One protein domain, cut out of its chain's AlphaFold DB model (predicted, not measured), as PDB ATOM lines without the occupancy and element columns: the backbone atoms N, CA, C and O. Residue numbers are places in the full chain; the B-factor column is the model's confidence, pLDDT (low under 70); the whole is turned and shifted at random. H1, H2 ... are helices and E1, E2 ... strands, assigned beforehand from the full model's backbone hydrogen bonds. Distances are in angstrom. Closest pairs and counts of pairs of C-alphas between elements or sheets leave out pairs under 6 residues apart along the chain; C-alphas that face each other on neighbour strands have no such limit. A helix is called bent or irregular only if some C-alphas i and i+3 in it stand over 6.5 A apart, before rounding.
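This is residues 138 to 187, 198 to 252, 262 to 342 and 356 to 388 of the 546 residues of an uncharacterized protein of Coniophora puteana (strain RWD-64-598) (UniProt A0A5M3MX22). The long helix H7 runs through the middle of a helical body, beside H5, H8 and H11 in an up-and-down bundle of four, each running against the one before it in the chain; H3 and H10 pack on H7 too, and H2 on H3 and H5. H1 and H4 cross one end, where residues 198 to 204 stick out; H6 is at the other end, and the small antiparallel sheet E1 - E2 is beside H7. The printed part has 219 residues with twelve named helices and two named strands, H1 to H10, E1, E2, H11, H12, class mostly helix. It is compact, with a radius of gyration of the C-alphas of 18.5 A and spans of 58 by 43 by 37 A.

Find C-alpha 138 at (62.254, -19.950, 29.045), where H1 begins, residues 138 to 146. Read on to H2, 150 to 157, H3, 171 to 182, H4, 199 to 220, 31.0 A long, H5, 225 to 238, and H6, 241 to 252. H7, residues 263 to 289, runs 40.3 A from (68.617, 21.473, 25.235). Then come H8, 298 to 311, H9, 315 to 319, H10, 325 to 334, E1, 338 to 340, E2, 356 to 358, H11, 361 to 378, 24.7 A long, and H12, 382 to 385. H8 is only just irregular: C-alphas 303 and 306 are 6.9 A apart.

Start at H7, the hub, which touches five other helices; the residues named for each pair of elements are those whose C-alphas come closest. It touches H11 at Ala 285 and Ala 368, 4.5 A, a shallow tilt of 19 degrees, the same way. With residues 273 to 280 alone it touches H5, at Arg 273 and Ile 236, 6.4 A. H7 and H8 form a hairpin at 36 degrees, only just steep, touching with residues 281 to 284 of H7 alone, at Leu 281 and Ala 308, 6.6 A. Residues 272 to 283 alone touch H3, at Cys 276 and Ala 173, 5.1 A; residues 267 to 274 alone touch H10, at Phe 270 and Glu 333, 4.8 A. H2 and H3 form a hairpin, touching at Leu 154 and Ala 175, 5.4 A. H1 touches residues 208 to 218 of H4 alone, at Leu 141 and Ala 215, 5.3 A. H9 touches H10 at Phe 319 and Ala 327, 5.4 A. H6 is close to but not clearly touching H7, at Arg 245 and Phe 266, 7.3 A. H12 only just touches H11, with 3 pairs of C-alphas within 8 A, only at the corner. In antiparallel E1 and E2, N 338 and O 358 are within hydrogen-bond range, 2.7 A. Every O i to N i+4 pair is within range in H1, H2, H3, H6 and H10, but 17 of 18 in H4, 9 of 10 in H5, 20 of 23 in H7, 8 of 10 in H8, 13 of 14 in H11, and 0 of 1 in H9, where 2 of 2 O i to N i+3 pairs are; H12 is too short.

The C-alphas of Thr 199 and Arg 250 are farthest apart, 62.6 A. Look for three cuts: C-alphas 187 and 198 are 18.5 A apart, 252 and 262 are 8.2 A, 342 and 356 are 7.7 A. H2 to H3 is a long link. Residues 251 to 252 and 315 to 322 have pLDDT under 70.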
ATOM      1  N   SER A 138      61.790 -18.910  29.965       95.81
ATOM      2  CA  SER A 138      62.254 -19.950  29.045       95.81
ATOM      3  C   SER A 138      62.435 -19.432  27.619       95.81
ATOM      4  O   SER A 138      63.355 -19.875  26.947       95.81
ATOM      5  N   PHE A 139      61.634 -18.457  27.174       96.94
ATOM      6  CA  PHE A 139      61.778 -17.837  25.855       96.94
ATOM      7  C   PHE A 139      63.144 -17.150  25.702       96.94
ATOM      8  O   PHE A 139      63.863 -17.426  24.742       96.94
ATOM      9  N   CYS A 140      63.536 -16.324  26.680       97.50
ATOM     10  CA  CYS A 140      64.851 -15.673  26.700       97.50
ATOM     11  C   CYS A 140      65.986 -16.700  26.800       97.50
ATOM     12  O   CYS A 140      66.973 -16.605  26.076       97.50
ATOM     13  N   LEU A 141      65.836 -17.720  27.651       98.12
ATOM     14  CA  LEU A 141      66.832 -18.783  27.765       98.12
ATOM     15  C   LEU A 141      67.021 -19.550  26.449       98.12
ATOM     16  O   LEU A 141      68.151 -19.871  26.088       98.12
ATOM     17  N   ASP A 142      65.938 -19.848  25.734       98.50
ATOM     18  CA  ASP A 142      65.996 -20.572  24.465       98.50
ATOM     19  C   ASP A 142      66.671 -19.738  23.368       98.50
ATOM     20  O   ASP A 142      67.439 -20.296  22.583       98.50
ATOM     21  N   ILE A 143      66.461 -18.411  23.351       98.62
ATOM     22  CA  ILE A 143      67.232 -17.485  22.502       98.62
ATOM     23  C   ILE A 143      68.728 -17.641  22.802       98.62
ATOM     24  O   ILE A 143      69.521 -17.922  21.902       98.62
ATOM     25  N   LEU A 144      69.110 -17.519  24.077       98.44
ATOM     26  CA  LEU A 144      70.511 -17.525  24.502       98.44
ATOM     27  C   LEU A 144      71.204 -18.876  24.296       98.44
ATOM     28  O   LEU A 144      72.378 -18.913  23.943       98.44
ATOM     29  N   LYS A 145      70.497 -19.996  24.476       98.06
ATOM     30  CA  LYS A 145      71.053 -21.335  24.217       98.06
ATOM     31  C   LYS A 145      71.376 -21.555  22.747       98.06
ATOM     32  O   LYS A 145      72.342 -22.246  22.437       98.06
ATOM     33  N   LYS A 146      70.558 -21.005  21.851       98.00
ATOM     34  CA  LYS A 146      70.736 -21.163  20.407       98.00
ATOM     35  C   LYS A 146      71.743 -20.176  19.828       98.00
ATOM     36  O   LYS A 146      72.492 -20.544  18.930       98.00
ATOM     37  N   ARG A 147      71.743 -18.935  20.322       98.44
ATOM     38  CA  ARG A 147      72.571 -17.829  19.817       98.44
ATOM     39  C   ARG A 147      73.263 -17.094  20.977       98.44
ATOM     40  O   ARG A 147      72.950 -15.934  21.246       98.44
ATOM     41  N   PRO A 148      74.194 -17.745  21.700       98.12
ATOM     42  CA  PRO A 148      74.853 -17.152  22.868       98.12
ATOM     43  C   PRO A 148      75.692 -15.906  22.538       98.12
ATOM     44  O   PRO A 148      75.896 -15.062  23.408       98.12
ATOM     45  N   GLN A 149      76.146 -15.761  21.289       98.31
ATOM     46  CA  GLN A 149      76.886 -14.596  20.793       98.31
ATOM     47  C   GLN A 149      76.095 -13.284  20.865       98.31
ATOM     48  O   GLN A 149      76.707 -12.224  20.897       98.31
ATOM     49  N   ILE A 150      74.760 -13.332  20.968       98.62
ATOM     50  CA  ILE A 150      73.925 -12.136  21.175       98.62
ATOM     51  C   ILE A 150      74.400 -11.331  22.392       98.62
ATOM     52  O   ILE A 150      74.377 -10.105  22.360       98.62
ATOM     53  N   LEU A 151      74.861 -12.002  23.450       98.69
ATOM     54  CA  LEU A 151      75.361 -11.327  24.649       98.69
ATOM     55  C   LEU A 151      76.624 -10.514  24.359       98.69
ATOM     56  O   LEU A 151      76.741  -9.392  24.840       98.69
ATOM     57  N   ASP A 152      77.531 -11.054  23.544       98.50
ATOM     58  CA  ASP A 152      78.730 -10.332  23.116       98.50
ATOM     59  C   ASP A 152      78.362  -9.134  22.252       98.50
ATOM     60  O   ASP A 152      78.789  -8.027  22.547       98.50
ATOM     61  N   LEU A 153      77.500  -9.341  21.253       98.75
ATOM     62  CA  LEU A 153      77.080  -8.282  20.341       98.75
ATOM     63  C   LEU A 153      76.369  -7.138  21.076       98.75
ATOM     64  O   LEU A 153      76.556  -5.976  20.731       98.75
ATOM     65  N   LEU A 154      75.565  -7.442  22.098       98.75
ATOM     66  CA  LEU A 154      74.899  -6.426  22.914       98.75
ATOM     67  C   LEU A 154      75.878  -5.655  23.802       98.75
ATOM     68  O   LEU A 154      75.723  -4.445  23.950       98.75
ATOM     69  N   LEU A 155      76.877  -6.329  24.378       98.56
ATOM     70  CA  LEU A 155      77.941  -5.668  25.139       98.56
ATOM     71  C   LEU A 155      78.794  -4.777  24.227       98.56
ATOM     72  O   LEU A 155      79.094  -3.646  24.598       98.56
ATOM     73  N   ASP A 156      79.085  -5.233  23.010       98.50
ATOM     74  CA  ASP A 156      79.797  -4.445  22.004       98.50
ATOM     75  C   ASP A 156      78.941  -3.241  21.541       98.50
ATOM     76  O   ASP A 156      79.445  -2.130  21.383       98.50
ATOM     77  N   CYS A 157      77.616  -3.405  21.402       98.56
ATOM     78  CA  CYS A 157      76.696  -2.288  21.138       98.56
ATOM     79  C   CYS A 157      76.659  -1.279  22.299       98.56
ATOM     80  O   CYS A 157      76.485  -0.079  22.074       98.56
ATOM     81  N   ALA A 158      76.810  -1.755  23.538       98.38
ATOM     82  CA  ALA A 158      76.782  -0.943  24.753       98.38
ATOM     83  C   ALA A 158      78.016  -0.036  24.931       98.38
ATOM     84  O   ALA A 158      77.973   0.873  25.759       98.38
ATOM     85  N   ILE A 159      79.072  -0.238  24.136       97.75
ATOM     86  CA  ILE A 159      80.302   0.576  24.133       97.75
ATOM     87  C   ILE A 159      80.489   1.375  22.835       97.75
ATOM     88  O   ILE A 159      81.566   1.909  22.566       97.75
ATOM     89  N   LEU A 160      79.452   1.458  21.993       96.69
ATOM     90  CA  LEU A 160      79.507   2.274  20.785       96.69
ATOM     91  C   LEU A 160      79.609   3.760  21.140       96.69
ATOM     92  O   LEU A 160      78.709   4.338  21.749       96.69
ATOM     93  N   ASN A 161      80.680   4.393  20.657       94.44
ATOM     94  CA  ASN A 161      80.876   5.835  20.761       94.44
ATOM     95  C   ASN A 161      79.697   6.608  20.152       94.44
ATOM     96  O   ASN A 161      79.204   6.272  19.069       94.44
ATOM     97  N   ARG A 162      79.305   7.718  20.788       91.25
ATOM     98  CA  ARG A 162      78.300   8.620  20.214       91.25
ATOM     99  C   ARG A 162      78.816   9.226  18.905       91.25
ATOM    100  O   ARG A 162      79.851   9.898  18.906       91.25
ATOM    101  N   PRO A 163      78.103   9.056  17.777       90.44
ATOM    102  CA  PRO A 163      78.545   9.611  16.513       90.44
ATOM    103  C   PRO A 163      78.409  11.140  16.548       90.44
ATOM    104  O   PRO A 163      77.354  11.651  16.933       90.44
ATOM    105  N   PRO A 164      79.401  11.904  16.053       88.69
ATOM    106  CA  PRO A 164      79.340  13.359  16.098       88.69
ATOM    107  C   PRO A 164      78.130  13.965  15.390       88.69
ATOM    108  O   PRO A 164      77.795  15.096  15.703       88.69
ATOM    109  N   VAL A 165      77.516  13.257  14.430       85.75
ATOM    110  CA  VAL A 165      76.350  13.669  13.612       85.75
ATOM    111  C   VAL A 165      74.979  13.264  14.159       85.75
ATOM    112  O   VAL A 165      73.946  13.693  13.637       85.75
ATOM    113  N   TYR A 166      74.972  12.429  15.193       88.62
ATOM    114  CA  TYR A 166      73.766  11.968  15.873       88.62
ATOM    115  C   TYR A 166      74.091  11.641  17.343       88.62
ATOM    116  O   TYR A 166      73.964  10.493  17.782       88.62
ATOM    117  N   PRO A 167      74.605  12.627  18.100       89.81
ATOM    118  CA  PRO A 167      75.042  12.405  19.472       89.81
ATOM    119  C   PRO A 167      73.879  12.034  20.412       89.81
ATOM    120  O   PRO A 167      74.098  11.417  21.446       89.81
ATOM    121  N   GLU A 168      72.630  12.304  20.026       90.31
ATOM    122  CA  GLU A 168      71.406  11.871  20.711       90.31
ATOM    123  C   GLU A 168      71.088  10.361  20.598       90.31
ATOM    124  O   GLU A 168      69.993   9.932  20.969       90.31
ATOM    125  N   THR A 169      72.013   9.542  20.080       92.56
ATOM    126  CA  THR A 169      71.842   8.084  19.987       92.56
ATOM    127  C   THR A 169      71.529   7.430  21.338       92.56
ATOM    128  O   THR A 169      72.026   7.831  22.394       92.56
ATOM    129  N   GLN A 170      70.701   6.386  21.280       94.88
ATOM    130  CA  GLN A 170      70.251   5.589  22.419       94.88
ATOM    131  C   GLN A 170      70.777   4.157  22.370       94.88
ATOM    132  O   GLN A 170      70.568   3.423  23.330       94.88
ATOM    133  N   VAL A 171      71.469   3.764  21.292       97.00
ATOM    134  CA  VAL A 171      71.935   2.385  21.074       97.00
ATOM    135  C   VAL A 171      72.622   1.797  22.312       97.00
ATOM    136  O   VAL A 171      72.167   0.736  22.744       97.00
ATOM    137  N   PRO A 172      73.605   2.467  22.957       97.88
ATOM    138  CA  PRO A 172      74.258   1.893  24.130       97.88
ATOM    139  C   PRO A 172      73.310   1.625  25.306       97.88
ATOM    140  O   PRO A 172      73.343   0.563  25.928       97.88
ATOM    141  N   ALA A 173      72.418   2.580  25.577       97.62
ATOM    142  CA  ALA A 173      71.446   2.499  26.658       97.62
ATOM    143  C   ALA A 173      70.413   1.399  26.399       97.62
ATOM    144  O   ALA A 173      70.175   0.556  27.261       97.62
ATOM    145  N   THR A 174      69.851   1.347  25.191       98.00
ATOM    146  CA  THR A 174      68.876   0.320  24.816       98.00
ATOM    147  C   THR A 174      69.505  -1.075  24.791       98.00
ATOM    148  O   THR A 174      68.861  -2.025  25.225       98.00
ATOM    149  N   ALA A 175      70.766  -1.223  24.364       98.56
ATOM    150  CA  ALA A 175      71.477  -2.501  24.435       98.56
ATOM    151  C   ALA A 175      71.629  -2.993  25.888       98.56
ATOM    152  O   ALA A 175      71.384  -4.167  26.176       98.56
ATOM    153  N   CYS A 176      71.934  -2.088  26.825       98.56
ATOM    154  CA  CYS A 176      71.967  -2.396  28.257       98.56
ATOM    155  C   CYS A 176      70.593  -2.822  28.813       98.56
ATOM    156  O   CYS A 176      70.511  -3.776  29.590       98.56
ATOM    157  N   GLU A 177      69.508  -2.162  28.394       97.75
ATOM    158  CA  GLU A 177      68.144  -2.558  28.780       97.75
ATOM    159  C   GLU A 177      67.785  -3.944  28.241       97.75
ATOM    160  O   GLU A 177      67.224  -4.766  28.962       97.75
ATOM    161  N   VAL A 178      68.154  -4.235  26.992       98.12
ATOM    162  CA  VAL A 178      67.952  -5.547  26.366       98.12
ATOM    163  C   VAL A 178      68.712  -6.641  27.113       98.12
ATOM    164  O   VAL A 178      68.142  -7.703  27.370       98.12
ATOM    165  N   LEU A 179      69.964  -6.389  27.510       98.38
ATOM    166  CA  LEU A 179      70.729  -7.315  28.353       98.38
ATOM    167  C   LEU A 179      70.003  -7.597  29.668       98.38
ATOM    168  O   LEU A 179      69.899  -8.755  30.073       98.38
ATOM    169  N   CYS A 180      69.456  -6.559  30.309       97.62
ATOM    170  CA  CYS A 180      68.646  -6.745  31.504       97.62
ATOM    171  C   CYS A 180      67.401  -7.580  31.207       97.62
ATOM    172  O   CYS A 180      67.188  -8.557  31.904       97.62
ATOM    173  N   LEU A 181      66.623  -7.278  30.164       96.75
ATOM    174  CA  LEU A 181      65.408  -8.026  29.804       96.75
ATOM    175  C   LEU A 181      65.669  -9.519  29.542       96.75
ATOM    176  O   LEU A 181      64.860 -10.366  29.935       96.75
ATOM    177  N   LEU A 182      66.798  -9.854  28.904       97.62
ATOM    178  CA  LEU A 182      67.218 -11.240  28.659       97.62
ATOM    179  C   LEU A 182      67.560 -11.994  29.952       97.62
ATOM    180  O   LEU A 182      67.378 -13.211  30.012       97.62
ATOM    181  N   LEU A 183      68.048 -11.278  30.966       96.38
ATOM    182  CA  LEU A 183      68.586 -11.820  32.218       96.38
ATOM    183  C   LEU A 183      67.769 -11.394  33.451       96.38
ATOM    184  O   LEU A 183      68.249 -11.481  34.581       96.38
ATOM    185  N   ASP A 184      66.542 -10.920  33.234       91.75
ATOM    186  CA  ASP A 184      65.693 -10.365  34.279       91.75
ATOM    187  C   ASP A 184      65.029 -11.467  35.111       91.75
ATOM    188  O   ASP A 184      64.722 -12.567  34.637       91.75
ATOM    189  N   TRP A 185      64.763 -11.143  36.372       90.69
ATOM    190  CA  TRP A 185      64.041 -12.018  37.284       90.69
ATOM    191  C   TRP A 185      62.552 -12.006  36.939       90.69
ATOM    192  O   TRP A 185      62.033 -11.062  36.341       90.69
ATOM    193  N   SER A 186      61.818 -13.055  37.307       90.62
ATOM    194  CA  SER A 186      60.357 -12.971  37.253       90.62
ATOM    195  C   SER A 186      59.879 -11.834  38.164       90.62
ATOM    196  O   SER A 186      60.382 -11.658  39.271       90.62
ATOM    197  N   ASP A 187      58.905 -11.060  37.695       88.38
ATOM    198  CA  ASP A 187      58.410  -9.823  38.319       88.38
ATOM    199  C   ASP A 187      57.835 -10.021  39.736       88.38
ATOM    200  O   ASP A 187      57.751  -9.083  40.540       88.38
ATOM    201  N   PRO A 198      52.882 -22.301  49.390       79.62
ATOM    202  CA  PRO A 198      52.424 -23.665  49.112       79.62
ATOM    203  C   PRO A 198      53.216 -24.351  47.983       79.62
ATOM    204  O   PRO A 198      53.666 -23.702  47.039       79.62
ATOM    205  N   THR A 199      53.330 -25.684  48.039       78.75
ATOM    206  CA  THR A 199      54.162 -26.508  47.131       78.75
ATOM    207  C   THR A 199      53.880 -26.290  45.639       78.75
ATOM    208  O   THR A 199      54.806 -26.303  44.824       78.75
ATOM    209  N   VAL A 200      52.617 -26.039  45.276       74.50
ATOM    210  CA  VAL A 200      52.202 -25.775  43.885       74.50
ATOM    211  C   VAL A 200      52.933 -24.552  43.318       74.50
ATOM    212  O   VAL A 200      53.466 -24.609  42.212       74.50
ATOM    213  N   TYR A 201      53.050 -23.480  44.105       77.75
ATOM    214  CA  TYR A 201      53.728 -22.250  43.691       77.75
ATOM    215  C   TYR A 201      55.256 -22.352  43.815       77.75
ATOM    216  O   TYR A 201      55.964 -21.832  42.954       77.75
ATOM    217  N   LYS A 202      55.771 -23.117  44.795       79.94
ATOM    218  CA  LYS A 202      57.217 -23.409  44.926       79.94
ATOM    219  C   LYS A 202      57.801 -24.068  43.675       79.94
ATOM    220  O   LYS A 202      58.934 -23.789  43.295       79.94
ATOM    221  N   THR A 203      57.030 -24.939  43.022       81.69
ATOM    222  CA  THR A 203      57.487 -25.646  41.815       81.69
ATOM    223  C   THR A 203      57.665 -24.690  40.631       81.69
ATOM    224  O   THR A 203      58.626 -24.824  39.873       81.69
ATOM    225  N   SER A 204      56.766 -23.711  40.482       82.94
ATOM    226  CA  SER A 204      56.881 -22.670  39.451       82.94
ATOM    227  C   SER A 204      58.081 -21.762  39.713       82.94
ATOM    228  O   SER A 204      58.881 -21.527  38.814       82.94
ATOM    229  N   GLU A 205      58.249 -21.312  40.955       86.06
ATOM    230  CA  GLU A 205      59.372 -20.459  41.354       86.06
ATOM    231  C   GLU A 205      60.721 -21.157  41.143       86.06
ATOM    232  O   GLU A 205      61.617 -20.605  40.510       86.06
ATOM    233  N   SER A 206      60.861 -22.410  41.592       88.00
ATOM    234  CA  SER A 206      62.088 -23.192  41.397       88.00
ATOM    235  C   SER A 206      62.438 -23.365  39.914       88.00
ATOM    236  O   SER A 206      63.614 -23.308  39.540       88.00
ATOM    237  N   ARG A 207      61.426 -23.529  39.051       90.50
ATOM    238  CA  ARG A 207      61.615 -23.588  37.599       90.50
ATOM    239  C   ARG A 207      62.149 -22.265  37.055       90.50
ATOM    240  O   ARG A 207      63.140 -22.295  36.329       90.50
ATOM    241  N   ASP A 208      61.542 -21.141  37.419       90.56
ATOM    242  CA  ASP A 208      61.964 -19.813  36.958       90.56
ATOM    243  C   ASP A 208      63.379 -19.468  37.441       90.56
ATOM    244  O   ASP A 208      64.213 -19.030  36.650       90.56
ATOM    245  N   LEU A 209      63.695 -19.761  38.707       90.44
ATOM    246  CA  LEU A 209      65.038 -19.599  39.270       90.44
ATOM    247  C   LEU A 209      66.078 -20.441  38.522       90.44
ATOM    248  O   LEU A 209      67.171 -19.960  38.222       90.44
ATOM    249  N   LYS A 210      65.739 -21.690  38.183       94.00
ATOM    250  CA  LYS A 210      66.614 -22.571  37.400       94.00
ATOM    251  C   LYS A 210      66.838 -22.029  35.989       94.00
ATOM    252  O   LYS A 210      67.968 -22.050  35.510       94.00
ATOM    253  N   VAL A 211      65.782 -21.564  35.325       95.12
ATOM    254  CA  VAL A 211      65.862 -20.968  33.984       95.12
ATOM    255  C   VAL A 211      66.752 -19.725  34.003       95.12
ATOM    256  O   VAL A 211      67.651 -19.609  33.175       95.12
ATOM    257  N   MET A 212      66.563 -18.852  34.991       94.56
ATOM    258  CA  MET A 212      67.368 -17.647  35.181       94.56
ATOM    259  C   MET A 212      68.845 -17.997  35.433       94.56
ATOM    260  O   MET A 212      69.728 -17.495  34.743       94.56
ATOM    261  N   ALA A 213      69.128 -18.941  36.337       94.88
ATOM    262  CA  ALA A 213      70.495 -19.395  36.601       94.88
ATOM    263  C   ALA A 213      71.168 -19.980  35.347       94.88
ATOM    264  O   ALA A 213      72.354 -19.741  35.113       94.88
ATOM    265  N   GLN A 214      70.422 -20.710  34.510       97.25
ATOM    266  CA  GLN A 214      70.926 -21.193  33.222       97.25
ATOM    267  C   GLN A 214      71.213 -20.043  32.251       97.25
ATOM    268  O   GLN A 214      72.244 -20.080  31.588       97.25
ATOM    269  N   ALA A 215      70.361 -19.017  32.189       97.69
ATOM    270  CA  ALA A 215      70.580 -17.850  31.334       97.69
ATOM    271  C   ALA A 215      71.841 -17.076  31.755       97.69
ATOM    272  O   ALA A 215      72.695 -16.784  30.920       97.69
ATOM    273  N   LEU A 216      72.024 -16.847  33.060       97.81
ATOM    274  CA  LEU A 216      73.254 -16.258  33.596       97.81
ATOM    275  C   LEU A 216      74.482 -17.138  33.345       97.81
ATOM    276  O   LEU A 216      75.556 -16.606  33.092       97.81
ATOM    277  N   SER A 217      74.333 -18.466  33.367       98.12
ATOM    278  CA  SER A 217      75.427 -19.385  33.021       98.12
ATOM    279  C   SER A 217      75.853 -19.254  31.557       98.12
ATOM    280  O   SER A 217      77.029 -19.419  31.247       98.12
ATOM    281  N   VAL A 218      74.926 -18.922  30.646       98.38
ATOM    282  CA  VAL A 218      75.289 -18.609  29.256       98.38
ATOM    283  C   VAL A 218      76.152 -17.347  29.213       98.38
ATOM    284  O   VAL A 218      77.199 -17.377  28.570       98.38
ATOM    285  N   LEU A 219      75.781 -16.285  29.940       98.00
ATOM    286  CA  LEU A 219      76.587 -15.060  30.031       98.00
ATOM    287  C   LEU A 219      77.987 -15.334  30.583       98.00
ATOM    288  O   LEU A 219      78.973 -14.951  29.965       98.00
ATOM    289  N   THR A 220      78.087 -16.023  31.717       98.00
ATOM    290  CA  THR A 220      79.379 -16.256  32.375       98.00
ATOM    291  C   THR A 220      80.270 -17.253  31.635       98.00
ATOM    292  O   THR A 220      81.475 -17.294  31.882       98.00
ATOM    293  N   SER A 221      79.699 -18.037  30.713       97.69
ATOM    294  CA  SER A 221      80.453 -18.888  29.787       97.69
ATOM    295  C   SER A 221      81.069 -18.125  28.609       97.69
ATOM    296  O   SER A 221      81.925 -18.677  27.917       97.69
ATOM    297  N   ARG A 222      80.646 -16.875  28.355       97.56
ATOM    298  CA  ARG A 222      81.249 -16.033  27.314       97.56
ATOM    299  C   ARG A 222      82.641 -15.589  27.746       97.56
ATOM    300  O   ARG A 222      82.902 -15.342  28.923       97.56
ATOM    301  N   GLN A 223      83.539 -15.491  26.773       96.12
ATOM    302  CA  GLN A 223      84.904 -15.053  27.020       96.12
ATOM    303  C   GLN A 223      84.906 -13.593  27.493       96.12
ATOM    304  O   GLN A 223      84.189 -12.762  26.940       96.12
ATOM    305  N   ASP A 224      85.701 -13.299  28.523       95.88
ATOM    306  CA  ASP A 224      85.925 -11.944  29.038       95.88
ATOM    307  C   ASP A 224      84.636 -11.193  29.442       95.88
ATOM    308  O   ASP A 224      84.621  -9.966  29.507       95.88
ATOM    309  N   TRP A 225      83.549 -11.912  29.764       97.19
ATOM    310  CA  TRP A 225      82.239 -11.314  30.076       97.19
ATOM    311  C   TRP A 225      82.312 -10.255  31.185       97.19
ATOM    312  O   TRP A 225      81.620  -9.240  31.122       97.19
ATOM    313  N   SER A 226      83.152 -10.476  32.202       97.38
ATOM    314  CA  SER A 226      83.324  -9.538  33.311       97.38
ATOM    315  C   SER A 226      84.058  -8.279  32.869       97.38
ATOM    316  O   SER A 226      83.659  -7.190  33.267       97.38
ATOM    317  N   GLU A 227      85.076  -8.414  32.014       97.81
ATOM    318  CA  GLU A 227      85.797  -7.269  31.448       97.81
ATOM    319  C   GLU A 227      84.893  -6.466  30.519       97.81
ATOM    320  O   GLU A 227      84.890  -5.247  30.593       97.81
ATOM    321  N   LYS A 228      84.042  -7.121  29.723       98.00
ATOM    322  CA  LYS A 228      83.062  -6.421  28.883       98.00
ATOM    323  C   LYS A 228      82.054  -5.609  29.703       98.00
ATOM    324  O   LYS A 228      81.734  -4.487  29.331       98.00
ATOM    325  N   LEU A 229      81.569  -6.128  30.837       98.00
ATOM    326  CA  LEU A 229      80.703  -5.348  31.738       98.00
ATOM    327  C   LEU A 229      81.436  -4.152  32.359       98.00
ATOM    328  O   LEU A 229      80.840  -3.088  32.538       98.00
ATOM    329  N   ILE A 230      82.714  -4.332  32.696       98.06
ATOM    330  CA  ILE A 230      83.577  -3.260  33.197       98.06
ATOM    331  C   ILE A 230      83.794  -2.203  32.116       98.06
ATOM    332  O   ILE A 230      83.641  -1.020  32.404       98.06
ATOM    333  N   GLU A 231      84.055  -2.612  30.878       98.19
ATOM    334  CA  GLU A 231      84.246  -1.720  29.736       98.19
ATOM    335  C   GLU A 231      83.008  -0.853  29.484       98.19
ATOM    336  O   GLU A 231      83.136   0.357  29.327       98.19
ATOM    337  N   VAL A 232      81.796  -1.422  29.559       98.19
ATOM    338  CA  VAL A 232      80.550  -0.632  29.473       98.19
ATOM    339  C   VAL A 232      80.501   0.453  30.545       98.19
ATOM    340  O   VAL A 232      80.131   1.590  30.260       98.19
ATOM    341  N   TRP A 233      80.880   0.130  31.784       96.69
ATOM    342  CA  TRP A 233      80.922   1.123  32.856       96.69
ATOM    343  C   TRP A 233      81.985   2.200  32.599       96.69
ATOM    344  O   TRP A 233      81.705   3.391  32.752       96.69
ATOM    345  N   MET A 234      83.192   1.793  32.208       96.31
ATOM    346  CA  MET A 234      84.318   2.696  31.964       96.31
ATOM    347  C   MET A 234      84.056   3.631  30.785       96.31
ATOM    348  O   MET A 234      84.284   4.830  30.914       96.31
ATOM    349  N   HIS A 235      83.450   3.131  29.710       96.38
ATOM    350  CA  HIS A 235      83.042   3.926  28.555       96.38
ATOM    351  C   HIS A 235      82.149   5.117  28.945       96.38
ATOM    352  O   HIS A 235      82.312   6.226  28.439       96.38
ATOM    353  N   ILE A 236      81.232   4.923  29.900       94.00
ATOM    354  CA  ILE A 236      80.382   6.007  30.413       94.00
ATOM    355  C   ILE A 236      81.224   7.025  31.193       94.00
ATOM    356  O   ILE A 236      81.031   8.231  31.051       94.00
ATOM    357  N   GLU A 237      82.139   6.562  32.041       91.75
ATOM    358  CA  GLU A 237      82.977   7.438  32.870       91.75
ATOM    359  C   GLU A 237      83.978   8.254  32.037       91.75
ATOM    360  O   GLU A 237      84.310   9.375  32.416       91.75
ATOM    361  N   GLU A 238      84.438   7.708  30.912       94.38
ATOM    362  CA  GLU A 238      85.442   8.313  30.029       94.38
ATOM    363  C   GLU A 238      84.839   9.217  28.943       94.38
ATOM    364  O   GLU A 238      85.551  10.023  28.341       94.38
ATOM    365  N   GLU A 239      83.530   9.127  28.696       93.81
ATOM    366  CA  GLU A 239      82.841   9.971  27.721       93.81
ATOM    367  C   GLU A 239      82.861  11.459  28.131       93.81
ATOM    368  O   GLU A 239      82.278  11.877  29.135       93.81
ATOM    369  N   ASP A 240      83.495  12.282  27.290       93.00
ATOM    370  CA  ASP A 240      83.586  13.731  27.464       93.00
ATOM    371  C   ASP A 240      82.299  14.442  27.011       93.00
ATOM    372  O   ASP A 240      82.094  14.754  25.829       93.00
ATOM    373  N   MET A 241      81.447  14.756  27.986       91.56
ATOM    374  CA  MET A 241      80.174  15.444  27.764       91.56
ATOM    375  C   MET A 241      80.313  16.857  27.183       91.56
ATOM    376  O   MET A 241      79.381  17.324  26.526       91.56
ATOM    377  N   GLU A 242      81.456  17.529  27.344       91.00
ATOM    378  CA  GLU A 242      81.683  18.839  26.725       91.00
ATOM    379  C   GLU A 242      81.967  18.689  25.226       91.00
ATOM    380  O   GLU A 242      81.456  19.441  24.391       91.00
ATOM    381  N   THR A 243      82.709  17.652  24.835       92.19
ATOM    382  CA  THR A 243      82.844  17.279  23.420       92.19
ATOM    383  C   THR A 243      81.496  16.910  22.803       92.19
ATOM    384  O   THR A 243      81.175  17.391  21.709       92.19
ATOM    385  N   VAL A 244      80.667  16.146  23.518       91.19
ATOM    386  CA  VAL A 244      79.308  15.808  23.072       91.19
ATOM    387  C   VAL A 244      78.449  17.067  22.921       91.19
ATOM    388  O   VAL A 244      77.813  17.250  21.880       91.19
ATOM    389  N   ARG A 245      78.485  17.996  23.885       89.69
ATOM    390  CA  ARG A 245      77.774  19.283  23.811       89.69
ATOM    391  C   ARG A 245      78.179  20.085  22.573       89.69
ATOM    392  O   ARG A 245      77.313  20.515  21.811       89.69
ATOM    393  N   ARG A 246      79.482  20.201  22.289       89.31
ATOM    394  CA  ARG A 246      79.981  20.864  21.068       89.31
ATOM    395  C   ARG A 246      79.442  20.217  19.790       89.31
ATOM    396  O   ARG A 246      79.188  20.912  18.804       89.31
ATOM    397  N   HIS A 247      79.262  18.895  19.776       87.81
ATOM    398  CA  HIS A 247      78.654  18.196  18.643       87.81
ATOM    399  C   HIS A 247      77.176  18.558  18.455       87.81
ATOM    400  O   HIS A 247      76.787  18.837  17.320       87.81
ATOM    401  N   PHE A 248      76.391  18.645  19.534       83.75
ATOM    402  CA  PHE A 248      75.004  19.132  19.488       83.75
ATOM    403  C   PHE A 248      74.920  20.553  18.910       83.75
ATOM    404  O   PHE A 248      74.189  20.785  17.946       83.75
ATOM    405  N   THR A 249      75.730  21.489  19.424       80.69
ATOM    406  CA  THR A 249      75.716  22.894  18.977       80.69
ATOM    407  C   THR A 249      76.079  23.045  17.503       80.69
ATOM    408  O   THR A 249      75.480  23.841  16.782       80.69
ATOM    409  N   ARG A 250      77.040  22.255  17.014       78.75
ATOM    410  CA  ARG A 250      77.455  22.296  15.607       78.75
ATOM    411  C   ARG A 250      76.340  21.853  14.649       78.75
ATOM    412  O   ARG A 250      76.274  22.375  13.539       78.75
ATOM    413  N   HIS A 251      75.461  20.934  15.060       68.62
ATOM    414  CA  HIS A 251      74.376  20.430  14.199       68.62
ATOM    415  C   HIS A 251      73.123  21.279  14.163       68.62
ATOM    416  O   HIS A 251      72.412  21.215  13.160       68.62
ATOM    417  N   LEU A 252      72.899  22.122  15.175       59.81
ATOM    418  CA  LEU A 252      71.889  23.185  15.111       59.81
ATOM    419  C   LEU A 252      72.079  24.080  13.873       59.81
ATOM    420  O   LEU A 252      71.106  24.587  13.328       59.81
ATOM    421  N   GLY A 262      67.373  19.971  20.660       74.56
ATOM    422  CA  GLY A 262      67.384  21.081  21.616       74.56
ATOM    423  C   GLY A 262      68.103  20.749  22.928       74.56
ATOM    424  O   GLY A 262      68.629  19.652  23.123       74.56
ATOM    425  N   GLU A 263      68.079  21.687  23.879       79.19
ATOM    426  CA  GLU A 263      68.617  21.473  25.235       79.19
ATOM    427  C   GLU A 263      67.940  20.296  25.950       79.19
ATOM    428  O   GLU A 263      68.582  19.552  26.691       79.19
ATOM    429  N   SER A 264      66.651  20.068  25.679       82.62
ATOM    430  CA  SER A 264      65.911  18.945  26.256       82.62
ATOM    431  C   SER A 264      66.444  17.587  25.778       82.62
ATOM    432  O   SER A 264      66.466  16.621  26.537       82.62
ATOM    433  N   GLU A 265      66.914  17.508  24.531       83.94
ATOM    434  CA  GLU A 265      67.523  16.327  23.922       83.94
ATOM    435  C   GLU A 265      68.916  16.083  24.494       83.94
ATOM    436  O   GLU A 265      69.261  14.938  24.782       83.94
ATOM    437  N   PHE A 266      69.683  17.151  24.722       88.44
ATOM    438  CA  PHE A 266      70.968  17.059  25.409       88.44
ATOM    439  C   PHE A 266      70.793  16.564  26.852       88.44
ATOM    440  O   PHE A 266      71.479  15.639  27.280       88.44
ATOM    441  N   ALA A 267      69.804  17.085  27.583       88.12
ATOM    442  CA  ALA A 267      69.500  16.638  28.941       88.12
ATOM    443  C   ALA A 267      69.135  15.137  29.011       88.12
ATOM    444  O   ALA A 267      69.483  14.453  29.977       88.12
ATOM    445  N   LYS A 268      68.481  14.582  27.974       90.12
ATOM    446  CA  LYS A 268      68.156  13.141  27.893       90.12
ATOM    447  C   LYS A 268      69.404  12.251  27.849       90.12
ATOM    448  O   LYS A 268      69.330  11.113  28.305       90.12
ATOM    449  N   LEU A 269      70.555  12.751  27.391       92.06
ATOM    450  CA  LEU A 269      71.806  11.978  27.363       92.06
ATOM    451  C   LEU A 269      72.235  11.515  28.750       92.06
ATOM    452  O   LEU A 269      72.687  10.383  28.904       92.06
ATOM    453  N   PHE A 270      72.046  12.361  29.764       92.44
ATOM    454  CA  PHE A 270      72.333  11.996  31.147       92.44
ATOM    455  C   PHE A 270      71.456  10.827  31.591       92.44
ATOM    456  O   PHE A 270      71.963   9.907  32.217       92.44
ATOM    457  N   THR A 271      70.185  10.790  31.164       92.06
ATOM    458  CA  THR A 271      69.308   9.633  31.404       92.06
ATOM    459  C   THR A 271      69.807   8.382  30.671       92.06
ATOM    460  O   THR A 271      69.808   7.307  31.259       92.06
ATOM    461  N   PHE A 272      70.296   8.491  29.430       94.56
ATOM    462  CA  PHE A 272      70.865   7.340  28.709       94.56
ATOM    463  C   PHE A 272      72.122   6.789  29.398       94.56
ATOM    464  O   PHE A 272      72.289   5.577  29.509       94.56
ATOM    465  N   ARG A 273      72.980   7.669  29.924       94.94
ATOM    466  CA  ARG A 273      74.145   7.281  30.734       94.94
ATOM    467  C   ARG A 273      73.718   6.586  32.028       94.94
ATOM    468  O   ARG A 273      74.298   5.562  32.390       94.94
ATOM    469  N   THR A 274      72.678   7.089  32.698       94.44
ATOM    470  CA  THR A 274      72.071   6.424  33.861       94.44
ATOM    471  C   THR A 274      71.584   5.031  33.518       94.44
ATOM    472  O   THR A 274      71.914   4.099  34.244       94.44
ATOM    473  N   THR A 275      70.840   4.880  32.417       96.31
ATOM    474  CA  THR A 275      70.312   3.594  31.946       96.31
ATOM    475  C   THR A 275      71.417   2.550  31.855       96.31
ATOM    476  O   THR A 275      71.256   1.454  32.393       96.31
ATOM    477  N   CYS A 276      72.564   2.889  31.256       97.06
ATOM    478  CA  CYS A 276      73.701   1.974  31.201       97.06
ATOM    479  C   CYS A 276      74.204   1.612  32.611       97.06
ATOM    480  O   CYS A 276      74.297   0.431  32.945       97.06
ATOM    481  N   ARG A 277      74.453   2.602  33.484       95.44
ATOM    482  CA  ARG A 277      74.954   2.351  34.852       95.44
ATOM    483  C   ARG A 277      74.025   1.464  35.676       95.44
ATOM    484  O   ARG A 277      74.475   0.483  36.268       95.44
ATOM    485  N   VAL A 278      72.732   1.789  35.727       97.19
ATOM    486  CA  VAL A 278      71.766   1.028  36.535       97.19
ATOM    487  C   VAL A 278      71.555  -0.377  35.978       97.19
ATOM    488  O   VAL A 278      71.385  -1.312  36.759       97.19
ATOM    489  N   SER A 279      71.660  -0.553  34.658       98.19
ATOM    490  CA  SER A 279      71.634  -1.871  34.018       98.19
ATOM    491  C   SER A 279      72.829  -2.724  34.437       98.19
ATOM    492  O   SER A 279      72.646  -3.855  34.882       98.19
ATOM    493  N   ILE A 280      74.048  -2.174  34.393       98.25
ATOM    494  CA  ILE A 280      75.255  -2.886  34.839       98.25
ATOM    495  C   ILE A 280      75.154  -3.266  36.321       98.25
ATOM    496  O   ILE A 280      75.390  -4.420  36.676       98.25
ATOM    497  N   LEU A 281      74.720  -2.348  37.191       98.19
ATOM    498  CA  LEU A 281      74.511  -2.656  38.613       98.19
ATOM    499  C   LEU A 281      73.453  -3.748  38.816       98.19
ATOM    500  O   LEU A 281      73.635  -4.629  39.661       98.19
ATOM    501  N   ARG A 282      72.368  -3.737  38.029       97.94
ATOM    502  CA  ARG A 282      71.330  -4.772  38.089       97.94
ATOM    503  C   ARG A 282      71.840  -6.135  37.628       97.94
ATOM    504  O   ARG A 282      71.504  -7.145  38.254       97.94
ATOM    505  N   LEU A 283      72.660  -6.179  36.579       98.06
ATOM    506  CA  LEU A 283      73.306  -7.402  36.099       98.06
ATOM    507  C   LEU A 283      74.278  -7.958  37.144       98.06
ATOM    508  O   LEU A 283      74.208  -9.144  37.458       98.06
ATOM    509  N   ILE A 284      75.112  -7.105  37.752       98.44
ATOM    510  CA  ILE A 284      76.012  -7.491  38.852       98.44
ATOM    511  C   ILE A 284      75.207  -8.089  40.012       98.44
ATOM    512  O   ILE A 284      75.503  -9.197  40.461       98.44
ATOM    513  N   ALA A 285      74.151  -7.407  40.469       97.75
ATOM    514  CA  ALA A 285      73.284  -7.925  41.526       97.75
ATOM    515  C   ALA A 285      72.689  -9.293  41.143       97.75
ATOM    516  O   ALA A 285      72.796 -10.255  41.902       97.75
ATOM    517  N   SER A 286      72.160  -9.440  39.929       96.50
ATOM    518  CA  SER A 286      71.579 -10.704  39.456       96.50
ATOM    519  C   SER A 286      72.602 -11.846  39.426       96.50
ATOM    520  O   SER A 286      72.338 -12.928  39.956       96.50
ATOM    521  N   LEU A 287      73.806 -11.585  38.910       97.31
ATOM    522  CA  LEU A 287      74.923 -12.532  38.896       97.31
ATOM    523  C   LEU A 287      75.314 -12.986  40.300       97.31
ATOM    524  O   LEU A 287      75.538 -14.171  40.523       97.31
ATOM    525  N   THR A 288      75.358 -12.078  41.276       97.12
ATOM    526  CA  THR A 288      75.745 -12.439  42.650       97.12
ATOM    527  C   THR A 288      74.748 -13.374  43.339       97.12
ATOM    528  O   THR A 288      75.156 -14.197  44.161       97.12
ATOM    529  N   HIS A 289      73.457 -13.301  43.001       94.81
ATOM    530  CA  HIS A 289      72.443 -14.227  43.520       94.81
ATOM    531  C   HIS A 289      72.567 -15.638  42.932       94.81
ATOM    532  O   HIS A 289      72.230 -16.601  43.616       94.81
ATOM    533  N   ALA A 290      73.097 -15.776  41.714       93.50
ATOM    534  CA  ALA A 290      73.353 -17.065  41.067       93.50
ATOM    535  C   ALA A 290      74.845 -17.449  41.031       93.50
ATOM    536  O   ALA A 290      75.214 -18.414  40.374       93.50
ATOM    537  N   SER A 291      75.719 -16.724  41.735       94.69
ATOM    538  CA  SER A 291      77.176 -16.784  41.516       94.69
ATOM    539  C   SER A 291      77.787 -18.180  41.654       94.69
ATOM    540  O   SER A 291      78.768 -18.491  40.982       94.69
ATOM    541  N   GLN A 292      77.221 -19.021  42.524       91.25
ATOM    542  CA  GLN A 292      77.636 -20.414  42.695       91.25
ATOM    543  C   GLN A 292      77.215 -21.293  41.513       91.25
ATOM    544  O   GLN A 292      77.984 -22.146  41.084       91.25
ATOM    545  N   THR A 293      76.009 -21.092  40.980       92.19
ATOM    546  CA  THR A 293      75.449 -21.930  39.913       92.19
ATOM    547  C   THR A 293      75.935 -21.518  38.529       92.19
ATOM    548  O   THR A 293      76.102 -22.388  37.682       92.19
ATOM    549  N   CYS A 294      76.222 -20.230  38.307       93.75
ATOM    550  CA  CYS A 294      76.762 -19.727  37.042       93.75
ATOM    551  C   CYS A 294      78.298 -19.631  37.009       93.75
ATOM    552  O   CYS A 294      78.852 -19.056  36.079       93.75
ATOM    553  N   GLY A 295      79.014 -20.196  37.985       92.31
ATOM    554  CA  GLY A 295      80.474 -20.344  37.907       92.31
ATOM    555  C   GLY A 295      81.279 -19.040  37.986       92.31
ATOM    556  O   GLY A 295      82.416 -19.000  37.521       92.31
ATOM    557  N   VAL A 296      80.726 -17.978  38.580       96.75
ATOM    558  CA  VAL A 296      81.458 -16.717  38.792       96.75
ATOM    559  C   VAL A 296      82.546 -16.942  39.839       96.75
ATOM    560  O   VAL A 296      82.246 -17.348  40.962       96.75
ATOM    561  N   ASN A 297      83.806 -16.657  39.524       95.88
ATOM    562  CA  ASN A 297      84.934 -16.856  40.440       95.88
ATOM    563  C   ASN A 297      85.220 -15.610  41.307       95.88
ATOM    564  O   ASN A 297      84.649 -14.543  41.093       95.88
ATOM    565  N   ASN A 298      86.087 -15.734  42.320       96.75
ATOM    566  CA  ASN A 298      86.373 -14.622  43.242       96.75
ATOM    567  C   ASN A 298      87.058 -13.438  42.554       96.75
ATOM    568  O   ASN A 298      86.745 -12.302  42.878       96.75
ATOM    569  N   VAL A 299      87.928 -13.689  41.578       96.69
ATOM    570  CA  VAL A 299      88.653 -12.633  40.859       96.69
ATOM    571  C   VAL A 299      87.695 -11.759  40.041       96.69
ATOM    572  O   VAL A 299      87.847 -10.539  39.991       96.69
ATOM    573  N   GLN A 300      86.650 -12.355  39.465       97.56
ATOM    574  CA  GLN A 300      85.567 -11.631  38.794       97.56
ATOM    575  C   GLN A 300      84.748 -10.799  39.789       97.56
ATOM    576  O   GLN A 300      84.459  -9.636  39.523       97.56
ATOM    577  N   ILE A 301      84.422 -11.353  40.965       97.94
ATOM    578  CA  ILE A 301      83.743 -10.608  42.042       97.94
ATOM    579  C   ILE A 301      84.593  -9.411  42.490       97.94
ATOM    580  O   ILE A 301      84.085  -8.297  42.580       97.94
ATOM    581  N   GLU A 302      85.889  -9.625  42.716       97.56
ATOM    582  CA  GLU A 302      86.848  -8.592  43.114       97.56
ATOM    583  C   GLU A 302      86.988  -7.492  42.053       97.56
ATOM    584  O   GLU A 302      87.015  -6.312  42.404       97.56
ATOM    585  N   SER A 303      87.000  -7.861  40.770       97.75
ATOM    586  CA  SER A 303      87.052  -6.915  39.645       97.75
ATOM    587  C   SER A 303      85.810  -6.016  39.591       97.75
ATOM    588  O   SER A 303      85.911  -4.822  39.321       97.75
ATOM    589  N   LEU A 304      84.634  -6.546  39.939       98.19
ATOM    590  CA  LEU A 304      83.368  -5.803  39.917       98.19
ATOM    591  C   LEU A 304      83.132  -4.927  41.164       98.19
ATOM    592  O   LEU A 304      82.271  -4.043  41.134       98.19
ATOM    593  N   LEU A 305      83.889  -5.119  42.257       97.69
ATOM    594  CA  LEU A 305      83.703  -4.380  43.518       97.69
ATOM    595  C   LEU A 305      83.747  -2.864  43.333       97.69
ATOM    596  O   LEU A 305      82.959  -2.142  43.946       97.69
ATOM    597  N   HIS A 306      84.674  -2.367  42.514       95.75
ATOM    598  CA  HIS A 306      84.887  -0.930  42.388       95.75
ATOM    599  C   HIS A 306      83.725  -0.219  41.676       95.75
ATOM    600  O   HIS A 306      83.405   0.911  42.053       95.75
ATOM    601  N   LEU A 307      83.047  -0.889  40.737       96.38
ATOM    602  CA  LEU A 307      81.846  -0.385  40.056       96.38
ATOM    603  C   LEU A 307      80.722  -0.204  41.076       96.38
ATOM    604  O   LEU A 307      80.180   0.889  41.240       96.38
ATOM    605  N   ALA A 308      80.420  -1.270  41.822       97.06
ATOM    606  CA  ALA A 308      79.359  -1.258  42.819       97.06
ATOM    607  C   ALA A 308      79.645  -0.260  43.954       97.06
ATOM    608  O   ALA A 308      78.757   0.484  44.366       97.06
ATOM    609  N   TYR A 309      80.901  -0.174  44.402       96.56
ATOM    610  CA  TYR A 309      81.328   0.795  45.409       96.56
ATOM    611  C   TYR A 309      81.158   2.245  44.942       96.56
ATOM    612  O   TYR A 309      80.674   3.084  45.707       96.56
ATOM    613  N   ARG A 310      81.491   2.563  43.682       92.94
ATOM    614  CA  ARG A 310      81.168   3.876  43.093       92.94
ATOM    615  C   ARG A 310      79.658   4.103  43.072       92.94
ATOM    616  O   ARG A 310      79.213   5.156  43.517       92.94
ATOM    617  N   GLY A 311      78.885   3.083  42.698       91.50
ATOM    618  CA  GLY A 311      77.422   3.087  42.740       91.50
ATOM    619  C   GLY A 311      76.815   3.476  44.097       91.50
ATOM    620  O   GLY A 311      75.739   4.063  44.134       91.50
ATOM    621  N   CYS A 312      77.496   3.204  45.215       88.94
ATOM    622  CA  CYS A 312      77.025   3.558  46.560       88.94
ATOM    623  C   CYS A 312      77.152   5.042  46.927       88.94
ATOM    624  O   CYS A 312      76.592   5.463  47.944       88.94
ATOM    625  N   HIS A 313      77.918   5.832  46.174       82.88
ATOM    626  CA  HIS A 313      78.171   7.222  46.539       82.88
ATOM    627  C   HIS A 313      76.931   8.088  46.304       82.88
ATOM    628  O   HIS A 313      76.278   8.015  45.267       82.88
ATOM    629  N   ASP A 314      76.619   8.946  47.279       71.44
ATOM    630  CA  ASP A 314      75.594   9.973  47.113       71.44
ATOM    631  C   ASP A 314      76.164  11.128  46.288       71.44
ATOM    632  O   ASP A 314      76.823  12.030  46.815       71.44
ATOM    633  N   HIS A 315      75.969  11.057  44.976       65.62
ATOM    634  CA  HIS A 315      76.403  12.113  44.073       65.62
ATOM    635  C   HIS A 315      75.528  13.363  44.208       65.62
ATOM    636  O   HIS A 315      76.036  14.463  44.038       65.62
ATOM    637  N   VAL A 316      74.261  13.237  44.607       58.88
ATOM    638  CA  VAL A 316      73.333  14.375  44.682       58.88
ATOM    639  C   VAL A 316      73.596  15.253  45.900       58.88
ATOM    640  O   VAL A 316      73.626  16.475  45.772       58.88
ATOM    641  N   LYS A 317      73.950  14.667  47.052       59.72
ATOM    642  CA  LYS A 317      74.437  15.451  48.204       59.72
ATOM    643  C   LYS A 317      75.726  16.230  47.906       59.72
ATOM    644  O   LYS A 317      75.968  17.238  48.562       59.72
ATOM    645  N   ARG A 318      76.553  15.794  46.941       55.50
ATOM    646  CA  ARG A 318      77.799  16.499  46.572       55.50
ATOM    647  C   ARG A 318      77.556  17.807  45.820       55.50
ATOM    648  O   ARG A 318      78.373  18.708  45.962       55.50
ATOM    649  N   PHE A 319      76.470  17.914  45.054       52.94
ATOM    650  CA  PHE A 319      76.131  19.130  44.298       52.94
ATOM    651  C   PHE A 319      75.190  20.080  45.065       52.94
ATOM    652  O   PHE A 319      75.039  21.236  44.681       52.94
ATOM    653  N   GLY A 320      74.624  19.626  46.191       52.81
ATOM    654  CA  GLY A 320      73.771  20.428  47.072       52.81
ATOM    655  C   GLY A 320      72.377  20.730  46.501       52.81
ATOM    656  O   GLY A 320      71.981  20.230  45.447       52.81
ATOM    657  N   ASP A 321      71.626  21.575  47.211       55.81
ATOM    658  CA  ASP A 321      70.338  22.134  46.757       55.81
ATOM    659  C   ASP A 321      70.517  23.315  45.786       55.81
ATOM    660  O   ASP A 321      69.577  24.060  45.531       55.81
ATOM    661  N   ALA A 322      71.726  23.519  45.256       57.38
ATOM    662  CA  ALA A 322      71.993  24.608  44.333       57.38
ATOM    663  C   ALA A 322      71.245  24.374  43.010       57.38
ATOM    664  O   ALA A 322      71.375  23.316  42.394       57.38
ATOM    665  N   ASP A 323      70.490  25.374  42.557       71.31
ATOM    666  CA  ASP A 323      69.814  25.377  41.253       71.31
ATOM    667  C   ASP A 323      70.809  25.706  40.121       71.31
ATOM    668  O   ASP A 323      70.606  26.640  39.346       71.31
ATOM    669  N   THR A 324      71.929  24.975  40.044       82.38
ATOM    670  CA  THR A 324      72.858  25.074  38.906       82.38
ATOM    671  C   THR A 324      72.534  24.031  37.841       82.38
ATOM    672  O   THR A 324      71.943  22.982  38.120       82.38
ATOM    673  N   GLU A 325      72.938  24.308  36.604       81.44
ATOM    674  CA  GLU A 325      72.779  23.386  35.478       81.44
ATOM    675  C   GLU A 325      73.505  22.053  35.748       81.44
ATOM    676  O   GLU A 325      72.959  20.976  35.508       81.44
ATOM    677  N   GLU A 326      74.699  22.103  36.348       80.62
ATOM    678  CA  GLU A 326      75.472  20.912  36.716       80.62
ATOM    679  C   GLU A 326      74.750  20.061  37.763       80.62
ATOM    680  O   GLU A 326      74.724  18.834  37.651       80.62
ATOM    681  N   ALA A 327      74.125  20.694  38.761       80.75
ATOM    682  CA  ALA A 327      73.331  19.988  39.759       80.75
ATOM    683  C   ALA A 327      72.086  19.342  39.128       80.75
ATOM    684  O   ALA A 327      71.730  18.210  39.472       80.75
ATOM    685  N   ALA A 328      71.445  20.015  38.165       83.56
ATOM    686  CA  ALA A 328      70.321  19.459  37.418       83.56
ATOM    687  C   ALA A 328      70.735  18.227  36.593       83.56
ATOM    688  O   ALA A 328      70.065  17.193  36.666       83.56
ATOM    689  N   PHE A 329      71.858  18.287  35.873       85.50
ATOM    690  CA  PHE A 329      72.377  17.141  35.121       85.50
ATOM    691  C   PHE A 329      72.824  15.991  36.017       85.50
ATOM    692  O   PHE A 329      72.492  14.842  35.730       85.50
ATOM    693  N   ALA A 330      73.474  16.279  37.145       83.44
ATOM    694  CA  ALA A 330      73.821  15.252  38.121       83.44
ATOM    695  C   ALA A 330      72.569  14.534  38.657       83.44
ATOM    696  O   ALA A 330      72.552  13.309  38.757       83.44
ATOM    697  N   ARG A 331      71.478  15.258  38.942       83.75
ATOM    698  CA  ARG A 331      70.203  14.630  39.338       83.75
ATOM    699  C   ARG A 331      69.638  13.740  38.230       83.75
ATOM    700  O   ARG A 331      69.157  12.647  38.516       83.75
ATOM    701  N   LEU A 332      69.703  14.171  36.968       85.69
ATOM    702  CA  LEU A 332      69.289  13.324  35.842       85.69
ATOM    703  C   LEU A 332      70.140  12.057  35.734       85.69
ATOM    704  O   LEU A 332      69.587  11.009  35.414       85.69
ATOM    705  N   GLU A 333      71.442  12.163  36.008       85.75
ATOM    706  CA  GLU A 333      72.405  11.076  35.860       85.75
ATOM    707  C   GLU A 333      72.359  10.051  37.014       85.75
ATOM    708  O   GLU A 333      72.561   8.860  36.772       85.75
ATOM    709  N   TYR A 334      72.069  10.474  38.250       85.00
ATOM    710  CA  TYR A 334      72.202   9.612  39.440       85.00
ATOM    711  C   TYR A 334      70.884   9.273  40.164       85.00
ATOM    712  O   TYR A 334      70.818   8.230  40.820       85.00
ATOM    713  N   ASP A 335      69.824  10.082  40.015       84.81
ATOM    714  CA  ASP A 335      68.533   9.911  40.721       84.81
ATOM    715  C   ASP A 335      67.413   9.349  39.826       84.81
ATOM    716  O   ASP A 335      66.220   9.430  40.144       84.81
ATOM    717  N   ARG A 336      67.773   8.792  38.665       86.62
ATOM    718  CA  ARG A 336      66.827   8.147  37.749       86.62
ATOM    719  C   ARG A 336      67.089   6.652  37.638       86.62
ATOM    720  O   ARG A 336      68.205   6.178  37.811       86.62
ATOM    721  N   GLY A 337      66.020   5.915  37.370       91.12
ATOM    722  CA  GLY A 337      66.049   4.509  36.987       91.12
ATOM    723  C   GLY A 337      65.361   4.317  35.636       91.12
ATOM    724  O   GLY A 337      64.905   5.282  35.021       91.12
ATOM    725  N   ILE A 338      65.248   3.068  35.201       94.25
ATOM    726  CA  ILE A 338      64.489   2.674  34.015       94.25
ATOM    727  C   ILE A 338      63.040   2.426  34.435       94.25
ATOM    728  O   ILE A 338      62.777   1.717  35.410       94.25
ATOM    729  N   PHE A 339      62.099   3.013  33.702       92.38
ATOM    730  CA  PHE A 339      60.670   2.772  33.873       92.38
ATOM    731  C   PHE A 339      59.990   2.839  32.510       92.38
ATOM    732  O   PHE A 339      59.604   3.912  32.045       92.38
ATOM    733  N   HIS A 340      59.856   1.687  31.862       89.44
ATOM    734  CA  HIS A 340      59.266   1.591  30.534       89.44
ATOM    735  C   HIS A 340      58.042   0.695  30.570       89.44
ATOM    736  O   HIS A 340      58.070  -0.403  31.108       89.44
ATOM    737  N   TYR A 341      56.959   1.158  29.963       89.50
ATOM    738  CA  TYR A 341      55.806   0.325  29.658       89.50
ATOM    739  C   TYR A 341      56.003  -0.369  28.301       89.50
ATOM    740  O   TYR A 341      56.648   0.224  27.425       89.50
ATOM    741  N   PRO A 342      55.459  -1.588  28.096       85.88
ATOM    742  CA  PRO A 342      55.492  -2.263  26.799       85.88
ATOM    743  C   PRO A 342      55.000  -1.323  25.698       85.88
ATOM    744  O   PRO A 342      53.999  -0.631  25.894       85.88
ATOM    745  N   PHE A 356      58.699  -2.593  32.703       92.50
ATOM    746  CA  PHE A 356      60.083  -2.922  32.995       92.50
ATOM    747  C   PHE A 356      60.670  -1.836  33.901       92.50
ATOM    748  O   PHE A 356      60.656  -0.648  33.554       92.50
ATOM    749  N   ILE A 357      61.132  -2.239  35.087       93.56
ATOM    750  CA  ILE A 357      61.604  -1.321  36.124       93.56
ATOM    751  C   ILE A 357      62.989  -1.741  36.602       93.56
ATOM    752  O   ILE A 357      63.165  -2.832  37.140       93.56
ATOM    753  N   VAL A 358      63.942  -0.819  36.507       95.38
ATOM    754  CA  VAL A 358      65.256  -0.914  37.148       95.38
ATOM    755  C   VAL A 358      65.425   0.353  37.962       95.38
ATOM    756  O   VAL A 358      65.322   1.451  37.423       95.38
ATOM    757  N   LEU A 359      65.612   0.239  39.275       93.38
ATOM    758  CA  LEU A 359      65.664   1.432  40.115       93.38
ATOM    759  C   LEU A 359      66.959   2.225  39.954       93.38
ATOM    760  O   LEU A 359      67.921   1.804  39.324       93.38
ATOM    761  N   GLU A 360      66.946   3.413  40.538       92.88
ATOM    762  CA  GLU A 360      68.065   4.339  40.561       92.88
ATOM    763  C   GLU A 360      69.323   3.771  41.235       92.88
ATOM    764  O   GLU A 360      69.280   2.910  42.126       92.88
ATOM    765  N   GLN A 361      70.464   4.325  40.826       93.50
ATOM    766  CA  GLN A 361      71.789   3.934  41.300       93.50
ATOM    767  C   GLN A 361      71.912   4.014  42.827       93.50
ATOM    768  O   GLN A 361      72.558   3.159  43.429       93.50
ATOM    769  N   THR A 362      71.254   4.985  43.467       91.56
ATOM    770  CA  THR A 362      71.343   5.188  44.924       91.56
ATOM    771  C   THR A 362      70.850   3.989  45.744       91.56
ATOM    772  O   THR A 362      71.196   3.880  46.920       91.56
ATOM    773  N   VAL A 363      70.083   3.076  45.135       93.94
ATOM    774  CA  VAL A 363      69.620   1.820  45.746       93.94
ATOM    775  C   VAL A 363      70.337   0.614  45.147       93.94
ATOM    776  O   VAL A 363      70.792  -0.254  45.892       93.94
ATOM    777  N   LEU A 364      70.479   0.561  43.817       96.19
ATOM    778  CA  LEU A 364      71.117  -0.575  43.148       96.19
ATOM    779  C   LEU A 364      72.615  -0.682  43.426       96.19
ATOM    780  O   LEU A 364      73.124  -1.795  43.514       96.19
ATOM    781  N   GLY A 365      73.315   0.440  43.601       96.94
ATOM    782  CA  GLY A 365      74.722   0.459  43.997       96.94
ATOM    783  C   GLY A 365      74.946  -0.287  45.316       96.94
ATOM    784  O   GLY A 365      75.679  -1.275  45.328       96.94
ATOM    785  N   PRO A 366      74.267   0.114  46.412       97.81
ATOM    786  CA  PRO A 366      74.275  -0.630  47.671       97.81
ATOM    787  C   PRO A 366      73.870  -2.101  47.537       97.81
ATOM    788  O   PRO A 366      74.561  -2.952  48.090       97.81
ATOM    789  N   ILE A 367      72.818  -2.426  46.773       98.44
ATOM    790  CA  ILE A 367      72.424  -3.829  46.540       98.44
ATOM    791  C   ILE A 367      73.590  -4.607  45.921       98.44
ATOM    792  O   ILE A 367      74.016  -5.616  46.478       98.44
ATOM    793  N   ALA A 368      74.146  -4.123  44.809       98.50
ATOM    794  CA  ALA A 368      75.245  -4.782  44.117       98.50
ATOM    795  C   ALA A 368      76.486  -4.924  45.014       98.50
ATOM    796  O   ALA A 368      77.067  -6.007  45.079       98.50
ATOM    797  N   LEU A 369      76.869  -3.873  45.752       98.69
ATOM    798  CA  LEU A 369      78.060  -3.896  46.603       98.69
ATOM    799  C   LEU A 369      77.908  -4.900  47.742       98.69
ATOM    800  O   LEU A 369      78.771  -5.760  47.919       98.69
ATOM    801  N   ILE A 370      76.815  -4.807  48.506       98.75
ATOM    802  CA  ILE A 370      76.571  -5.711  49.631       98.75
ATOM    803  C   ILE A 370      76.498  -7.147  49.123       98.75
ATOM    804  O   ILE A 370      77.088  -8.035  49.726       98.75
ATOM    805  N   ARG A 371      75.861  -7.394  47.974       98.38
ATOM    806  CA  ARG A 371      75.808  -8.739  47.403       98.38
ATOM    807  C   ARG A 371      77.168  -9.274  46.940       98.38
ATOM    808  O   ARG A 371      77.425 -10.458  47.140       98.38
ATOM    809  N   LEU A 372      78.054  -8.450  46.376       98.69
ATOM    810  CA  LEU A 372      79.432  -8.867  46.071       98.69
ATOM    811  C   LEU A 372      80.185  -9.254  47.356       98.69
ATOM    812  O   LEU A 372      80.822 -10.307  47.402       98.69
ATOM    813  N   LEU A 373      80.054  -8.450  48.419       98.62
ATOM    814  CA  LEU A 373      80.635  -8.748  49.733       98.62
ATOM    815  C   LEU A 373      80.061 -10.039  50.330       98.62
ATOM    816  O   LEU A 373      80.821 -10.857  50.842       98.62
ATOM    817  N   VAL A 374      78.749 -10.268  50.195       98.56
ATOM    818  CA  VAL A 374      78.086 -11.517  50.597       98.56
ATOM    819  C   VAL A 374      78.698 -12.714  49.882       98.56
ATOM    820  O   VAL A 374      78.988 -13.709  50.532       98.56
ATOM    821  N   VAL A 375      78.915 -12.642  48.566       98.31
ATOM    822  CA  VAL A 375      79.507 -13.761  47.814       98.31
ATOM    823  C   VAL A 375      80.930 -14.056  48.294       98.31
ATOM    824  O   VAL A 375      81.291 -15.223  48.446       98.31
ATOM    825  N   LEU A 376      81.733 -13.025  48.582       98.12
ATOM    826  CA  LEU A 376      83.067 -13.212  49.164       98.12
ATOM    827  C   LEU A 376      82.998 -13.819  50.571       98.12
ATOM    828  O   LEU A 376      83.794 -14.703  50.884       98.12
ATOM    829  N   ALA A 377      82.062 -13.373  51.411       98.00
ATOM    830  CA  ALA A 377      81.871 -13.887  52.768       98.00
ATOM    831  C   ALA A 377      81.399 -15.349  52.758       98.00
ATOM    832  O   ALA A 377      82.013 -16.203  53.387       98.00
ATOM    833  N   GLN A 378      80.403 -15.665  51.925       97.25
ATOM    834  CA  GLN A 378      79.860 -17.011  51.727       97.25
ATOM    835  C   GLN A 378      80.928 -18.020  51.280       97.25
ATOM    836  O   GLN A 378      80.807 -19.214  51.542       97.25
ATOM    837  N   ARG A 379      81.975 -17.555  50.591       96.88
ATOM    838  CA  ARG A 379      83.116 -18.370  50.140       96.88
ATOM    839  C   ARG A 379      84.309 -18.318  51.097       96.88
ATOM    840  O   ARG A 379      85.398 -18.742  50.720       96.88
ATOM    841  N   SER A 380      84.135 -17.728  52.280       95.88
ATOM    842  CA  SER A 380      85.187 -17.475  53.273       95.88
ATOM    843  C   SER A 380      86.401 -16.716  52.707       95.88
ATOM    844  O   SER A 380      87.510 -16.812  53.226       95.88
ATOM    845  N   ALA A 381      86.204 -15.946  51.634       96.19
ATOM    846  CA  ALA A 381      87.253 -15.206  50.940       96.19
ATOM    847  C   ALA A 381      87.414 -13.778  51.475       96.19
ATOM    848  O   ALA A 381      88.519 -13.239  51.449       96.19
ATOM    849  N   LEU A 382      86.337 -13.177  51.998       96.44
ATOM    850  CA  LEU A 382      86.302 -11.765  52.397       96.44
ATOM    851  C   LEU A 382      87.402 -11.395  53.409       96.44
ATOM    852  O   LEU A 382      88.121 -10.418  53.204       96.44
ATOM    853  N   ALA A 383      87.588 -12.204  54.456       91.38
ATOM    854  CA  ALA A 383      88.624 -11.972  55.466       91.38
ATOM    855  C   ALA A 383      90.053 -12.103  54.896       91.38
ATOM    856  O   ALA A 383      90.969 -11.397  55.321       91.38
ATOM    857  N   GLY A 384      90.246 -12.974  53.899       92.31
ATOM    858  CA  GLY A 384      91.546 -13.232  53.277       92.31
ATOM    859  C   GLY A 384      92.049 -12.095  52.384       92.31
ATOM    860  O   GLY A 384      93.261 -11.938  52.219       92.31
ATOM    861  N   VAL A 385      91.150 -11.257  51.852       93.88
ATOM    862  CA  VAL A 385      91.497 -10.174  50.915       93.88
ATOM    863  C   VAL A 385      92.518  -9.198  51.512       93.88
ATOM    864  O   VAL A 385      93.468  -8.785  50.841       93.88
ATOM    865  N   GLN A 386      92.385  -8.869  52.800       92.81
ATOM    866  CA  GLN A 386      93.295  -7.939  53.477       92.81
ATOM    867  C   GLN A 386      94.737  -8.464  53.542       92.81
ATOM    868  O   GLN A 386      95.690  -7.678  53.486       92.81
ATOM    869  N   ALA A 387      94.919  -9.787  53.577       93.19
ATOM    870  CA  ALA A 387      96.225 -10.436  53.664       93.19
ATOM    871  C   ALA A 387      96.964 -10.537  52.314       93.19
ATOM    872  O   ALA A 387      98.172 -10.787  52.291       93.19
ATOM    873  N   LEU A 388      96.283 -10.312  51.182       93.25
ATOM    874  CA  LEU A 388      96.874 -10.444  49.844       93.25
ATOM    875  C   LEU A 388      98.061  -9.488  49.646       93.25
ATOM    876  O   LEU A 388      97.952  -8.287  49.866       93.25
TER     877      LEU A 388